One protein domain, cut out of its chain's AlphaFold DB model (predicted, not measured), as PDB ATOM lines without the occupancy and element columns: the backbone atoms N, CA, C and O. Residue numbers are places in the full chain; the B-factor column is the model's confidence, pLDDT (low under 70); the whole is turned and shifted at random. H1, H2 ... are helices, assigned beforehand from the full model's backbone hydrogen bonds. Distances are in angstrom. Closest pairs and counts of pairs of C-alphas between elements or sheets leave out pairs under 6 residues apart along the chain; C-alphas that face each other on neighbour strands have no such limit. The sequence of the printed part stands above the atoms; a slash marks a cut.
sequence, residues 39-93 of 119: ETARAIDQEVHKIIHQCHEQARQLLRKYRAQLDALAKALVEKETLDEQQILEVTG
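What this domain is: This is residues 39 to 93 of the 119 residues of a protein of bacterium ADurb.Bin478 (UniProt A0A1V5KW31). One long, free-standing helix, H1, sticks out as an arm from a small head made of two shorter helices, H2 and H3. The chain turns a corner between the end of H1 and the start of H2, and after H2 it folds back through residues 80 to 84 into H3, which forms a V with H2, the two coming closest at Gln 69 and Thr 92. The printed part has 55 residues with three named helices, in the order H1, H2, H3, and no named strand, and its class is all helix. It is extended, with a radius of gyration of the C-alphas of 17.7 A, and it spans 54 by 20 by 17 A, the arm H1 making most of the length.

How they stand to each other: H1, residues 39 to 65, stands free along its whole length and touches no helix. H2, residues 67 to 79, is close to H1 but not clearly touching it, with 1 pair of C-alphas within 8 A, those of Leu 63 and Leu 70, 7.6 A apart. H1 and H2 run the same way at a steep tilt of 69.5 degrees, only just short of about perpendicular, and their centres are 28.2 A apart. H3, residues 85 to 92, touches H2, with 9 pairs of C-alphas within 8 A. The closest C-alphas of H2 and H3 are those of Gln 69 and Thr 92, 4.7 A apart, and the two centres are 10.4 A apart. H2 and H3 run opposite ways at a steep tilt of 57 degrees. H1 and H3 are apart. In H1, H2 and H3 every O i to N i+4 pair is within hydrogen-bond range.

Where its parts are: H1 begins at Glu 39, with its C-alpha at (113.874, 46.549, 133.109), and ends at Lys 65, with its C-alpha at (119.252, 49.587, 94.840); its 27 residues measure 38.8 A from first to last C-alpha. Tyr 66 is the one residue between H1 and H2. H2 has 13 residues, from Arg 67 to Glu 79, and measures 18.6 A. H3 has 8 residues, from Glu 85 to Thr 92, measures 10.5 A, and ends with C-alpha 92 at (116.122, 59.110, 87.348).

The domain as a whole: The two C-alphas farthest apart are those of Glu 39 and Glu 79, at 54.7 A, while those of Glu 39 and Gly 93, the first and last printed, are 49.0 A apart. The links from H1 to H2 and from H2 to H3 are both tight, and there is no long link. The printed part has no cut. Its mean pLDDT is 86.5, and no printed residue is under 70.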
ATOM      1  N   GLU A  39     114.069  47.635 134.073       80.88
ATOM      2  CA  GLU A  39     113.874  46.549 133.109       80.88
ATOM      3  C   GLU A  39     113.027  47.007 131.912       80.88
ATOM      4  O   GLU A  39     113.392  46.784 130.756       80.88
ATOM      5  N   THR A  40     111.941  47.737 132.175       79.25
ATOM      6  CA  THR A  40     111.098  48.330 131.131       79.25
ATOM      7  C   THR A  40     111.844  49.418 130.355       79.25
ATOM      8  O   THR A  40     111.704  49.500 129.137       79.25
ATOM      9  N   ALA A  41     112.670  50.226 131.029       80.06
ATOM     10  CA  ALA A  41     113.519  51.229 130.386       80.06
ATOM     11  C   ALA A  41     114.481  50.578 129.381       80.06
ATOM     12  O   ALA A  41     114.537  50.976 128.219       80.06
ATOM     13  N   ARG A  42     115.157  49.503 129.802       84.00
ATOM     14  CA  ARG A  42     116.063  48.737 128.943       84.00
ATOM     15  C   ARG A  42     115.345  48.134 127.736       84.00
ATOM     16  O   ARG A  42     115.899  48.131 126.638       84.00
ATOM     17  N   ALA A  43     114.125  47.632 127.921       83.31
ATOM     18  CA  ALA A  43     113.311  47.116 126.825       83.31
ATOM     19  C   ALA A  43     112.911  48.223 125.828       83.31
ATOM     20  O   ALA A  43     112.990  48.004 124.621       83.31
ATOM     21  N   ILE A  44     112.567  49.428 126.302       82.38
ATOM     22  CA  ILE A  44     112.306  50.591 125.433       82.38
ATOM     23  C   ILE A  44     113.534  50.913 124.583       82.38
ATOM     24  O   ILE A  44     113.412  51.044 123.366       82.38
ATOM     25  N   ASP A  45     114.709  51.026 125.202       83.81
ATOM     26  CA  ASP A  45     115.935  51.398 124.494       83.81
ATOM     27  C   ASP A  45     116.301  50.369 123.418       83.81
ATOM     28  O   ASP A  45     116.682  50.732 122.302       83.81
ATOM     29  N   GLN A  46     116.114  49.077 123.707       87.25
ATOM     30  CA  GLN A  46     116.308  48.009 122.725       87.25
ATOM     31  C   GLN A  46     115.366  48.145 121.527       87.25
ATOM     32  O   GLN A  46     115.800  47.998 120.386       87.25
ATOM     33  N   GLU A  47     114.090  48.440 121.762       85.81
ATOM     34  CA  GLU A  47     113.098  48.614 120.699       85.81
ATOM     35  C   GLU A  47     113.381  49.858 119.852       85.81
ATOM     36  O   GLU A  47     113.312  49.805 118.624       85.81
ATOM     37  N   VAL A  48     113.798  50.958 120.482       86.12
ATOM     38  CA  VAL A  48     114.232  52.168 119.770       86.12
ATOM     39  C   VAL A  48     115.446  51.873 118.889       86.12
ATOM     40  O   VAL A  48     115.445  52.227 117.709       86.12
ATOM     41  N   HIS A  49     116.456  51.178 119.418       87.94
ATOM     42  CA  HIS A  49     117.621  50.771 118.632       87.94
ATOM     43  C   HIS A  49     117.251  49.863 117.458       87.94
ATOM     44  O   HIS A  49     117.755  50.076 116.355       87.94
ATOM     45  N   LYS A  50     116.355  48.888 117.656       88.88
ATOM     46  CA  LYS A  50     115.873  48.022 116.570       88.88
ATOM     47  C   LYS A  50     115.227  48.835 115.452       88.88
ATOM     48  O   LYS A  50     115.590  48.641 114.296       88.88
ATOM     49  N   ILE A  51     114.332  49.766 115.787       88.56
ATOM     50  CA  ILE A  51     113.647  50.611 114.798       88.56
ATOM     51  C   ILE A  51     114.658  51.457 114.020       88.56
ATOM     52  O   ILE A  51     114.630  51.475 112.792       88.56
ATOM     53  N   ILE A  52     115.586  52.124 114.713       89.75
ATOM     54  CA  ILE A  52     116.613  52.949 114.060       89.75
ATOM     55  C   ILE A  52     117.469  52.097 113.123       89.75
ATOM     56  O   ILE A  52     117.695  52.484 111.978       89.75
ATOM     57  N   HIS A  53     117.916  50.928 113.581       92.12
ATOM     58  CA  HIS A  53     118.740  50.033 112.780       92.12
ATOM     59  C   HIS A  53     117.987  49.510 111.549       92.12
ATOM     60  O   HIS A  53     118.547  49.469 110.456       92.12
ATOM     61  N   GLN A  54     116.712  49.145 111.696       90.75
ATOM     62  CA  GLN A  54     115.866  48.718 110.581       90.75
ATOM     63  C   GLN A  54     115.688  49.833 109.552       90.75
ATOM     64  O   GLN A  54     115.961  49.610 108.374       90.75
ATOM     65  N   CYS A  55     115.317  51.040 109.986       89.88
ATOM     66  CA  CYS A  55     115.185  52.197 109.102       89.88
ATOM     67  C   CYS A  55     116.509  52.528 108.401       89.88
ATOM     68  O   CYS A  55     116.525  52.845 107.212       89.88
ATOM     69  N   HIS A  56     117.630  52.428 109.118       91.12
ATOM     70  CA  HIS A  56     118.955  52.671 108.561       91.12
ATOM     71  C   HIS A  56     119.322  51.645 107.486       91.12
ATOM     72  O   HIS A  56     119.744  52.018 106.392       91.12
ATOM     73  N   GLU A  57     119.121  50.357 107.759       93.19
ATOM     74  CA  GLU A  57     119.385  49.302 106.783       93.19
ATOM     75  C   GLU A  57     118.446  49.393 105.579       93.19
ATOM     76  O   GLU A  57     118.907  49.280 104.444       93.19
ATOM     77  N   GLN A  58     117.163  49.697 105.787       92.12
ATOM     78  CA  GLN A  58     116.221  49.964 104.698       92.12
ATOM     79  C   GLN A  58     116.684  51.138 103.830       92.12
ATOM     80  O   GLN A  58     116.721  51.014 102.606       92.12
ATOM     81  N   ALA A  59     117.101  52.250 104.440       90.25
ATOM     82  CA  ALA A  59     117.628  53.401 103.713       90.25
ATOM     83  C   ALA A  59     118.892  53.034 102.920       90.25
ATOM     84  O   ALA A  59     118.998  53.355 101.736       90.25
ATOM     85  N   ARG A  60     119.835  52.297 103.521       92.69
ATOM     86  CA  ARG A  60     121.048  51.825 102.828       92.69
ATOM     87  C   ARG A  60     120.725  50.901 101.663       92.69
ATOM     88  O   ARG A  60     121.335  51.029 100.604       92.69
ATOM     89  N   GLN A  61     119.791  49.973 101.841       93.25
ATOM     90  CA  GLN A  61     119.345  49.074 100.780       93.25
ATOM     91  C   GLN A  61     118.688  49.852  99.641       93.25
ATOM     92  O   GLN A  61     119.005  49.599  98.481       93.25
ATOM     93  N   LEU A  62     117.843  50.833  99.958       90.81
ATOM     94  CA  LEU A  62     117.185  51.687  98.974       90.81
ATOM     95  C   LEU A  62     118.207  52.493  98.160       90.81
ATOM     96  O   LEU A  62     118.179  52.462  96.932       90.81
ATOM     97  N   LEU A  63     119.161  53.139  98.836       89.62
ATOM     98  CA  LEU A  63     120.225  53.915  98.192       89.62
ATOM     99  C   LEU A  63     121.147  53.045  97.328       89.62
ATOM    100  O   LEU A  63     121.592  53.481  96.271       89.62
ATOM    101  N   ARG A  64     121.435  51.809  97.756       91.56
ATOM    102  CA  ARG A  64     122.209  50.848  96.953       91.56
ATOM    103  C   ARG A  64     121.425  50.361  95.739       91.56
ATOM    104  O   ARG A  64     121.985  50.295  94.651       91.56
ATOM    105  N   LYS A  65     120.140  50.043  95.916       91.62
ATOM    106  CA  LYS A  65     119.252  49.587  94.840       91.62
ATOM    107  C   LYS A  65     119.131  50.636  93.734       91.62
ATOM    108  O   LYS A  65     119.148  50.271  92.565       91.62
ATOM    109  N   TYR A  66     119.051  51.912  94.105       90.19
ATOM    110  CA  TYR A  66     118.908  53.028  93.168       90.19
ATOM    111  C   TYR A  66     120.207  53.818  92.957       90.19
ATOM    112  O   TYR A  66     120.188  55.027  92.724       90.19
ATOM    113  N   ARG A  67     121.364  53.148  93.054       89.94
ATOM    114  CA  ARG A  67     122.660  53.830  92.980       89.94
ATOM    115  C   ARG A  67     122.896  54.507  91.628       89.94
ATOM    116  O   ARG A  67     123.393  55.626  91.601       89.94
ATOM    117  N   ALA A  68     122.483  53.868  90.534       88.06
ATOM    118  CA  ALA A  68     122.613  54.429  89.190       88.06
ATOM    119  C   ALA A  68     121.797  55.723  89.020       88.06
ATOM    120  O   ALA A  68     122.289  56.692  88.448       88.06
ATOM    121  N   GLN A  69     120.577  55.760  89.566       88.31
ATOM    122  CA  GLN A  69     119.719  56.947  89.565       88.31
ATOM    123  C   GLN A  69     120.311  58.063  90.429       88.31
ATOM    124  O   GLN A  69     120.265  59.226  90.042       88.31
ATOM    125  N   LEU A  70     120.905  57.715  91.574       87.88
ATOM    126  CA  LEU A  70     121.587  58.676  92.441       87.88
ATOM    127  C   LEU A  70     122.812  59.292  91.752       87.88
ATOM    128  O   LEU A  70     123.008  60.502  91.821       87.88
ATOM    129  N   ASP A  71     123.612  58.478  91.061       89.50
ATOM    130  CA  ASP A  71     124.774  58.961  90.313       89.50
ATOM    131  C   ASP A  71     124.344  59.828  89.109       89.50
ATOM    132  O   ASP A  71     125.006  60.819  88.802       89.50
ATOM    133  N   ALA A  72     123.219  59.512  88.453       87.38
ATOM    134  CA  ALA A  72     122.638  60.348  87.397       87.38
ATOM    135  C   ALA A  72     122.153  61.704  87.937       87.38
ATOM    136  O   ALA A  72     122.468  62.745  87.361       87.38
ATOM    137  N   LEU A  73     121.459  61.702  89.078       87.75
ATOM    138  CA  LEU A  73     120.982  62.916  89.741       87.75
ATOM    139  C   LEU A  73     122.153  63.790  90.211       87.75
ATOM    140  O   LEU A  73     122.135  65.000  90.005       87.75
ATOM    141  N   ALA A  74     123.206  63.186  90.764       88.56
ATOM    142  CA  ALA A  74     124.417  63.901  91.158       88.56
ATOM    143  C   ALA A  74     125.115  64.567  89.961       88.56
ATOM    144  O   ALA A  74     125.521  65.720  90.066       88.56
ATOM    145  N   LYS A  75     125.221  63.883  88.812       88.31
ATOM    146  CA  LYS A  75     125.760  64.487  87.580       88.31
ATOM    147  C   LYS A  75     124.898  65.649  87.095       88.31
ATOM    148  O   LYS A  75     125.431  66.710  86.795       88.31
ATOM    149  N   ALA A  76     123.580  65.468  87.084       86.69
ATOM    150  CA  ALA A  76     122.651  66.519  86.695       86.69
ATOM    151  C   ALA A  76     122.738  67.745  87.621       86.69
ATOM    152  O   ALA A  76     122.653  68.860  87.125       86.69
ATOM    153  N   LEU A  77     122.979  67.558  88.926       88.62
ATOM    154  CA  LEU A  77     123.195  68.659  89.876       88.62
ATOM    155  C   LEU A  77     124.532  69.389  89.683       88.62
ATOM    156  O   LEU A  77     124.637  70.573  89.987       88.62
ATOM    157  N   VAL A  78     125.562  68.691  89.199       89.88
ATOM    158  CA  VAL A  78     126.846  69.321  88.851       89.88
ATOM    159  C   VAL A  78     126.698  70.198  87.605       89.88
ATOM    160  O   VAL A  78     127.336  71.242  87.519       89.88
ATOM    161  N   GLU A  79     125.859  69.794  86.650       85.19
ATOM    162  CA  GLU A  79     125.579  70.575  85.438       85.19
ATOM    163  C   GLU A  79     124.553  71.694  85.672       85.19
ATOM    164  O   GLU A  79     124.675  72.780  85.105       85.19
ATOM    165  N   LYS A  80     123.537  71.431  86.497       81.25
ATOM    166  CA  LYS A  80     122.459  72.355  86.855       81.25
ATOM    167  C   LYS A  80     122.385  72.462  88.374       81.25
ATOM    168  O   LYS A  80     121.934  71.539  89.037       81.25
ATOM    169  N   GLU A  81     122.748  73.620  88.917       81.56
ATOM    170  CA  GLU A  81     122.777  73.884  90.368       81.56
ATOM    171  C   GLU A  81     121.429  73.643  91.078       81.56
ATOM    172  O   GLU A  81     121.367  73.534  92.302       81.56
ATOM    173  N   THR A  82     120.321  73.581  90.335       84.12
ATOM    174  CA  THR A  82     118.980  73.284  90.845       84.12
ATOM    175  C   THR A  82     118.215  72.444  89.824       84.12
ATOM    176  O   THR A  82     118.303  72.696  88.621       84.12
ATOM    177  N   LEU A  83     117.467  71.447  90.306       83.06
ATOM    178  CA  LEU A  83     116.620  70.575  89.492       83.06
ATOM    179  C   LEU A  83     115.169  70.650  89.974       83.06
ATOM    180  O   LEU A  83     114.910  70.505  91.169       83.06
ATOM    181  N   ASP A  84     114.238  70.822  89.037       84.75
ATOM    182  CA  ASP A  84     112.797  70.722  89.298       84.75
ATOM    183  C   ASP A  84     112.317  69.261  89.299       84.75
ATOM    184  O   ASP A  84     112.971  68.372  88.748       84.75
ATOM    185  N   GLU A  85     111.131  69.004  89.863       80.62
ATOM    186  CA  GLU A  85     110.534  67.660  89.962       80.62
ATOM    187  C   GLU A  85     110.508  66.918  88.613       80.62
ATOM    188  O   GLU A  85     110.911  65.757  88.534       80.62
ATOM    189  N   GLN A  86     110.114  67.596  87.532       81.56
ATOM    190  CA  GLN A  86     110.083  67.008  86.188       81.56
ATOM    191  C   GLN A  86     111.476  66.575  85.716       81.56
ATOM    192  O   GLN A  86     111.634  65.490  85.165       81.56
ATOM    193  N   GLN A  87     112.501  67.382  86.002       79.50
ATOM    194  CA  GLN A  87     113.884  67.094  85.618       79.50
ATOM    195  C   GLN A  87     114.454  65.927  86.434       79.50
ATOM    196  O   GLN A  87     115.201  65.105  85.910       79.50
ATOM    197  N   ILE A  88     114.069  65.811  87.708       82.12
ATOM    198  CA  ILE A  88     114.435  64.671  88.557       82.12
ATOM    199  C   ILE A  88     113.826  63.381  88.001       82.12
ATOM    200  O   ILE A  88     114.521  62.368  87.907       82.12
ATOM    201  N   LEU A  89     112.550  63.406  87.605       82.56
ATOM    202  CA  LEU A  89     111.869  62.246  87.024       82.56
ATOM    203  C   LEU A  89     112.490  61.839  85.680       82.56
ATOM    204  O   LEU A  89     112.704  60.652  85.449       82.56
ATOM    205  N   GLU A  90     112.859  62.803  84.832       81.56
ATOM    206  CA  GLU A  90     113.549  62.545  83.561       81.56
ATOM    207  C   GLU A  90     114.932  61.913  83.759       81.56
ATOM    208  O   GLU A  90     115.268  60.934  83.093       81.56
ATOM    209  N   VAL A  91     115.730  62.433  84.697       81.81
ATOM    210  CA  VAL A  91     117.102  61.955  84.947       81.81
ATOM    211  C   VAL A  91     117.116  60.594  85.648       81.81
ATOM    212  O   VAL A  91     117.997  59.770  85.399       81.81
ATOM    213  N   THR A  92     116.157  60.342  86.540       78.06
ATOM    214  CA  THR A  92     116.122  59.110  87.348       78.06
ATOM    215  C   THR A  92     115.264  58.001  86.747       78.06
ATOM    216  O   THR A  92     115.436  56.838  87.120       78.06
ATOM    217  N   GLY A  93     114.334  58.330  85.844       79.50
ATOM    218  CA  GLY A  93     113.350  57.391  85.300       79.50
ATOM    219  C   GLY A  93     112.418  56.792  86.361       79.50
ATOM    220  O   GLY A  93     111.796  55.755  86.120       79.50
TER     221      GLY A  93